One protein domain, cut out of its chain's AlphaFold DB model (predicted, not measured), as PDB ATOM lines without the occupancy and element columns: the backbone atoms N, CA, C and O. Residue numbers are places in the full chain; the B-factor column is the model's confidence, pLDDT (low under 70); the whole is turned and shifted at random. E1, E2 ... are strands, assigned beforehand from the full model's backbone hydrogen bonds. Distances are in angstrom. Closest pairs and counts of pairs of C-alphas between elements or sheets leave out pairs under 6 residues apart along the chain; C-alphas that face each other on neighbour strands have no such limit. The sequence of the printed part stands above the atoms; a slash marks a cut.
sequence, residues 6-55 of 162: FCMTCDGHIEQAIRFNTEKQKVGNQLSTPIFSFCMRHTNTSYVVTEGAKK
ATOM      1  N   PHE A   6      15.827  47.490 -38.924       81.25
ATOM      2  CA  PHE A   6      15.933  48.906 -38.582       81.25
ATOM      3  C   PHE A   6      14.747  49.345 -37.732       81.25
ATOM      4  O   PHE A   6      13.591  49.099 -38.097       81.25
ATOM      5  N   CYS A   7      15.026  50.003 -36.609       78.00
ATOM      6  CA  CYS A   7      14.002  50.673 -35.819       78.00
ATOM      7  C   CYS A   7      13.618  51.984 -36.507       78.00
ATOM      8  O   CYS A   7      14.478  52.821 -36.752       78.00
ATOM      9  N   MET A   8      12.330  52.181 -36.787       73.69
ATOM     10  CA  MET A   8      11.841  53.402 -37.439       73.69
ATOM     11  C   MET A   8      11.788  54.614 -36.502       73.69
ATOM     12  O   MET A   8      11.560  55.726 -36.958       73.69
ATOM     13  N   THR A   9      11.938  54.402 -35.193       72.56
ATOM     14  CA  THR A   9      11.797  55.463 -34.184       72.56
ATOM     15  C   THR A   9      13.136  56.078 -33.785       72.56
ATOM     16  O   THR A   9      13.181  57.249 -33.432       72.56
ATOM     17  N   CYS A  10      14.225  55.307 -33.820       70.56
ATOM     18  CA  CYS A  10      15.557  55.781 -33.426       70.56
ATOM     19  C   CYS A  10      16.615  55.629 -34.528       70.56
ATOM     20  O   CYS A  10      17.795  55.812 -34.243       70.56
ATOM     21  N   ASP A  11      16.213  55.227 -35.742       67.88
ATOM     22  CA  ASP A  11      17.088  54.893 -36.882       67.88
ATOM     23  C   ASP A  11      18.250  53.934 -36.538       67.88
ATOM     24  O   ASP A  11      19.229  53.792 -37.272       67.88
ATOM     25  N   GLY A  12      18.121  53.213 -35.421       74.00
ATOM     26  CA  GLY A  12      19.084  52.232 -34.948       74.00
ATOM     27  C   GLY A  12      19.009  50.934 -35.747       74.00
ATOM     28  O   GLY A  12      17.925  50.387 -35.988       74.00
ATOM     29  N   HIS A  13      20.176  50.416 -36.131       80.75
ATOM     30  CA  HIS A  13      20.320  49.101 -36.749       80.75
ATOM     31  C   HIS A  13      20.474  48.020 -35.676       80.75
ATOM     32  O   HIS A  13      21.436  48.028 -34.911       80.75
ATOM     33  N   ILE A  14      19.546  47.063 -35.646       80.56
ATOM     34  CA  ILE A  14      19.647  45.863 -34.816       80.56
ATOM     35  C   ILE A  14      20.246  44.752 -35.672       80.56
ATOM     36  O   ILE A  14      19.591  44.230 -36.582       80.56
ATOM     37  N   GLU A  15      21.485  44.384 -35.358       78.88
ATOM     38  CA  GLU A  15      22.171  43.281 -36.019       78.88
ATOM     39  C   GLU A  15      21.541  41.921 -35.690       78.88
ATOM     40  O   GLU A  15      20.902  41.689 -34.653       78.88
ATOM     41  N   GLN A  16      21.751  40.985 -36.607       80.38
ATOM     42  CA  GLN A  16      21.399  39.591 -36.451       80.38
ATOM     43  C   GLN A  16      22.105  39.002 -35.223       80.38
ATOM     44  O   GLN A  16      23.224  39.359 -34.877       80.38
ATOM     45  N   ALA A  17      21.429  38.064 -34.561       77.00
ATOM     46  CA  ALA A  17      21.913  37.326 -33.395       77.00
ATOM     47  C   ALA A  17      22.092  38.124 -32.084       77.00
ATOM     48  O   ALA A  17      22.451  37.522 -31.072       77.00
ATOM     49  N   ILE A  18      21.714  39.409 -32.019       81.31
ATOM     50  CA  ILE A  18      21.619  40.130 -30.734       81.31
ATOM     51  C   ILE A  18      20.498  39.523 -29.870       81.31
ATOM     52  O   ILE A  18      19.394  39.237 -30.357       81.31
ATOM     53  N   ARG A  19      20.783  39.287 -28.585       83.12
ATOM     54  CA  ARG A  19      19.848  38.695 -27.615       83.12
ATOM     55  C   ARG A  19      18.996  39.780 -26.958       83.12
ATOM     56  O   ARG A  19      19.522  40.808 -26.553       83.12
ATOM     57  N   PHE A  20      17.700  39.516 -26.811       82.12
ATOM     58  CA  PHE A  20      16.749  40.411 -26.153       82.12
ATOM     59  C   PHE A  20      15.876  39.627 -25.181       82.12
ATOM     60  O   PHE A  20      15.535  38.474 -25.447       82.12
ATOM     61  N   ASN A  21      15.467  40.283 -24.097       83.56
ATOM     62  CA  ASN A  21      14.362  39.807 -23.276       83.56
ATOM     63  C   ASN A  21      13.060  40.165 -24.001       83.56
ATOM     64  O   ASN A  21      12.793  41.341 -24.249       83.56
ATOM     65  N   THR A  22      12.287  39.152 -24.386       82.25
ATOM     66  CA  THR A  22      11.074  39.321 -25.199       82.25
ATOM     67  C   THR A  22       9.864  38.705 -24.522       82.25
ATOM     68  O   THR A  22       9.967  37.627 -23.936       82.25
ATOM     69  N   GLU A  23       8.705  39.331 -24.682       85.38
ATOM     70  CA  GLU A  23       7.424  38.757 -24.273       85.38
ATOM     71  C   GLU A  23       6.909  37.837 -25.388       85.38
ATOM     72  O   GLU A  23       6.763  38.268 -26.533       85.38
ATOM     73  N   LYS A  24       6.672  36.560 -25.064       88.19
ATOM     74  CA  LYS A  24       6.170  35.537 -25.992       88.19
ATOM     75  C   LYS A  24       4.669  35.359 -25.794       88.19
ATOM     76  O   LYS A  24       4.241  35.000 -24.701       88.19
ATOM     77  N   GLN A  25       3.890  35.530 -26.856       88.81
ATOM     78  CA  GLN A  25       2.441  35.327 -26.849       88.81
ATOM     79  C   GLN A  25       2.030  34.369 -27.970       88.81
ATOM     80  O   GLN A  25       2.653  34.331 -29.027       88.81
ATOM     81  N   LYS A  26       0.996  33.552 -27.747       90.56
ATOM     82  CA  LYS A  26       0.426  32.684 -28.789       90.56
ATOM     83  C   LYS A  26      -0.724  33.428 -29.467       90.56
ATOM     84  O   LYS A  26      -1.696  33.757 -28.798       90.56
ATOM     85  N   VAL A  27      -0.621  33.670 -30.774       88.75
ATOM     86  CA  VAL A  27      -1.606  34.478 -31.527       88.75
ATOM     87  C   VAL A  27      -2.581  33.607 -32.318       88.75
ATOM     88  O   VAL A  27      -3.714  34.003 -32.558       88.75
ATOM     89  N   GLY A  28      -2.177  32.390 -32.688       90.62
ATOM     90  CA  GLY A  28      -3.040  31.468 -33.419       90.62
ATOM     91  C   GLY A  28      -2.373  30.125 -33.676       90.62
ATOM     92  O   GLY A  28      -1.325  29.823 -33.106       90.62
ATOM     93  N   ASN A  29      -2.982  29.327 -34.549       92.06
ATOM     94  CA  ASN A  29      -2.402  28.107 -35.097       92.06
ATOM     95  C   ASN A  29      -2.480  28.163 -36.626       92.06
ATOM     96  O   ASN A  29      -3.503  28.561 -37.178       92.06
ATOM     97  N   GLN A  30      -1.430  27.705 -37.301       86.81
ATOM     98  CA  GLN A  30      -1.490  27.337 -38.711       86.81
ATOM     99  C   GLN A  30      -1.578  25.814 -38.782       86.81
ATOM    100  O   GLN A  30      -0.631  25.123 -38.406       86.81
ATOM    101  N   LEU A  31      -2.732  25.297 -39.215       90.81
ATOM    102  CA  LEU A  31      -3.077  23.872 -39.133       90.81
ATOM    103  C   LEU A  31      -2.932  23.354 -37.684       90.81
ATOM    104  O   LEU A  31      -3.655  23.802 -36.795       90.81
ATOM    105  N   SER A  32      -1.992  22.439 -37.427       90.75
ATOM    106  CA  SER A  32      -1.703  21.888 -36.095       90.75
ATOM    107  C   SER A  32      -0.612  22.647 -35.328       90.75
ATOM    108  O   SER A  32      -0.479  22.470 -34.117       90.75
ATOM    109  N   THR A  33       0.163  23.509 -35.990       92.94
ATOM    110  CA  THR A  33       1.311  24.201 -35.384       92.94
ATOM    111  C   THR A  33       0.939  25.575 -34.815       92.94
ATOM    112  O   THR A  33       0.334  26.378 -35.528       92.94
ATOM    113  N   PRO A  34       1.294  25.894 -33.553       91.81
ATOM    114  CA  PRO A  34       1.021  27.202 -32.962       91.81
ATOM    115  C   PRO A  34       1.930  28.298 -33.530       91.81
ATOM    116  O   PRO A  34       3.144  28.125 -33.628       91.81
ATOM    117  N   ILE A  35       1.338  29.450 -33.839       89.62
ATOM    118  CA  ILE A  35       2.039  30.680 -34.211       89.62
ATOM    119  C   ILE A  35       2.230  31.533 -32.953       89.62
ATOM    120  O   ILE A  35       1.275  31.831 -32.226       89.62
ATOM    121  N   PHE A  36       3.472  31.958 -32.723       87.50
ATOM    122  CA  PHE A  36       3.845  32.838 -31.620       87.50
ATOM    123  C   PHE A  36       4.207  34.236 -32.131       87.50
ATOM    124  O   PHE A  36       4.882  34.363 -33.151       87.50
ATOM    125  N   SER A  37       3.809  35.270 -31.394       83.00
ATOM    126  CA  SER A  37       4.338  36.625 -31.524       83.00
ATOM    127  C   SER A  37       5.355  36.907 -30.422       83.00
ATOM    128  O   SER A  37       5.268  36.379 -29.309       83.00
ATOM    129  N   PHE A  38       6.337  37.743 -30.756       83.88
ATOM    130  CA  PHE A  38       7.379  38.188 -29.843       83.88
ATOM    131  C   PHE A  38       7.444  39.713 -29.864       83.88
ATOM    132  O   PHE A  38       7.652  40.301 -30.925       83.88
ATOM    133  N   CYS A  39       7.305  40.340 -28.698       81.50
ATOM    134  CA  CYS A  39       7.483  41.781 -28.530       81.50
ATOM    135  C   CYS A  39       8.804  42.054 -27.804       81.50
ATOM    136  O   CYS A  39       9.122  41.395 -26.811       81.50
ATOM    137  N   MET A  40       9.580  43.023 -28.294       79.50
ATOM    138  CA  MET A  40      10.866  43.414 -27.709       79.50
ATOM    139  C   MET A  40      10.965  44.933 -27.590       79.50
ATOM    140  O   MET A  40      10.358  45.656 -28.378       79.50
ATOM    141  N   ARG A  41      11.744  45.413 -26.619       76.31
ATOM    142  CA  ARG A  41      11.997  46.845 -26.418       76.31
ATOM    143  C   ARG A  41      13.421  47.177 -26.855       76.31
ATOM    144  O   ARG A  41      14.362  46.511 -26.433       76.31
ATOM    145  N   HIS A  42      13.564  48.208 -27.682       70.75
ATOM    146  CA  HIS A  42      14.848  48.861 -27.934       70.75
ATOM    147  C   HIS A  42      15.104  49.850 -26.784       70.75
ATOM    148  O   HIS A  42      14.168  50.486 -26.304       70.75
ATOM    149  N   THR A  43      16.322  49.903 -26.251       60.47
ATOM    150  CA  THR A  43      16.622  50.489 -24.933       60.47
ATOM    151  C   THR A  43      16.207  51.963 -24.786       60.47
ATOM    152  O   THR A  43      16.666  52.808 -25.543       60.47
ATOM    153  N   ASN A  44      15.401  52.231 -23.747       48.88
ATOM    154  CA  ASN A  44      15.152  53.497 -23.036       48.88
ATOM    155  C   ASN A  44      14.759  54.762 -23.828       48.88
ATOM    156  O   ASN A  44      15.556  55.685 -23.919       48.88
ATOM    157  N   THR A  45      13.473  54.887 -24.181       31.66
ATOM    158  CA  THR A  45      12.688  56.135 -24.025       31.66
ATOM    159  C   THR A  45      11.205  55.785 -23.855       31.66
ATOM    160  O   THR A  45      10.715  54.811 -24.421       31.66
ATOM    161  N   SER A  46      10.502  56.540 -23.017       30.23
ATOM    162  CA  SER A  46       9.110  56.338 -22.602       30.23
ATOM    163  C   SER A  46       8.076  56.440 -23.743       30.23
ATOM    164  O   SER A  46       8.075  57.421 -24.479       30.23
ATOM    165  N   TYR A  47       7.139  55.478 -23.740       31.47
ATOM    166  CA  TYR A  47       5.857  55.350 -24.470       31.47
ATOM    167  C   TYR A  47       5.791  54.603 -25.819       31.47
ATOM    168  O   TYR A  47       6.760  54.413 -26.542       31.47
ATOM    169  N   VAL A  48       4.576  54.078 -26.027       42.66
ATOM    170  CA  VAL A  48       4.123  52.914 -26.806       42.66
ATOM    171  C   VAL A  48       3.982  53.213 -28.297       42.66
ATOM    172  O   VAL A  48       3.317  54.179 -28.654       42.66
ATOM    173  N   VAL A  49       4.478  52.318 -29.162       40.75
ATOM    174  CA  VAL A  49       4.040  52.219 -30.566       40.75
ATOM    175  C   VAL A  49       3.940  50.746 -30.965       40.75
ATOM    176  O   VAL A  49       4.813  49.936 -30.658       40.75
ATOM    177  N   THR A  50       2.833  50.410 -31.616       49.88
ATOM    178  CA  THR A  50       2.356  49.058 -31.925       49.88
ATOM    179  C   THR A  50       2.985  48.438 -33.180       49.88
ATOM    180  O   THR A  50       2.897  47.228 -33.350       49.88
ATOM    181  N   GLU A  51       3.673  49.223 -34.022       59.47
ATOM    182  CA  GLU A  51       4.376  48.785 -35.241       59.47
ATOM    183  C   GLU A  51       5.563  49.735 -35.509       59.47
ATOM    184  O   GLU A  51       5.362  50.944 -35.596       59.47
ATOM    185  N   GLY A  52       6.812  49.250 -35.591       62.03
ATOM    186  CA  GLY A  52       7.961  50.178 -35.548       62.03
ATOM    187  C   GLY A  52       9.292  49.694 -36.114       62.03
ATOM    188  O   GLY A  52      10.329  50.294 -35.823       62.03
ATOM    189  N   ALA A  53       9.312  48.612 -36.895       64.31
ATOM    190  CA  ALA A  53      10.572  48.070 -37.385       64.31
ATOM    191  C   ALA A  53      10.457  47.506 -38.805       64.31
ATOM    192  O   ALA A  53       9.549  46.733 -39.106       64.31
ATOM    193  N   LYS A  54      11.393  47.881 -39.683       67.62
ATOM    194  CA  LYS A  54      11.475  47.374 -41.060       67.62
ATOM    195  C   LYS A  54      12.581  46.331 -41.150       67.62
ATOM    196  O   LYS A  54      13.719  46.601 -40.759       67.62
ATOM    197  N   LYS A  55      12.263  45.141 -41.681       65.50
ATOM    198  CA  LYS A  55      13.284  44.147 -42.052       65.50
ATOM    199  C   LYS A  55      14.232  44.829 -43.035       65.50
ATOM    200  O   LYS A  55      13.782  45.366 -44.047       65.50
TER     201      LYS A  55
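What this domain is: This is residues 6 to 55 of the 162 residues of the protein "CWC16 protein" of Sphaerosporella brunnea (UniProt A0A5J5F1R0). A long, twisted two-stranded hairpin, E1 and E2, makes one end of an elongated shape, and a loose head of loops, residues 6 to 21 and 41 to 52, makes the other. In this head the short strand E3, at the end of the printed part, lies beside residues 6 to 7, a short antiparallel pairing that brings the two printed ends together. The printed part has 50 residues with no named helix and three strands in the order E1, E2, E3; the sheet is E1 - E2, antiparallel. The class is all strand, though under half of the residues are in named elements. The whole is loose, with a radius of gyration of the C-alphas of 13.2 A and spans of 38 by 24 by 19 A.

Where its parts are: E1, residues 22 to 30, is 22.0 A long from first to last C-alpha and starts with C-alpha 22 at (11.074, 39.321, -25.199). E2, residues 33 to 40, is 22.8 A long and starts with C-alpha 33 at (1.311, 24.201, -35.384). E3, residues 53 to 55, is 6.7 A long and ends with C-alpha 55 at (13.284, 44.147, -42.052).

How they stand to each other: E1 and E2 form a hairpin with a tight link of 2 residues, and their directions differ by 153 degrees. N 25 and O 37, 2.9 A apart, and N 35 and O 28, 2.8 A apart, are within hydrogen-bond range. E1 bends by 56 degrees at residue 27. E3 pairs with no named strand; its residues 53 to 54 pair antiparallel with residues 6 to 7. E3 is apart from E1 and from E2.

The domain as a whole: The C-alphas farthest apart are those of Ser 32 and Thr 45, at 39.1 A, while those of Phe 6 and Lys 55, the first and last printed, are 6.5 A apart. The link from E2 to E3, 12 residues, is long. The printed part has no cut. The mean pLDDT of the printed part is 74.2; residue 11 and residues 43 to 55 are under 70.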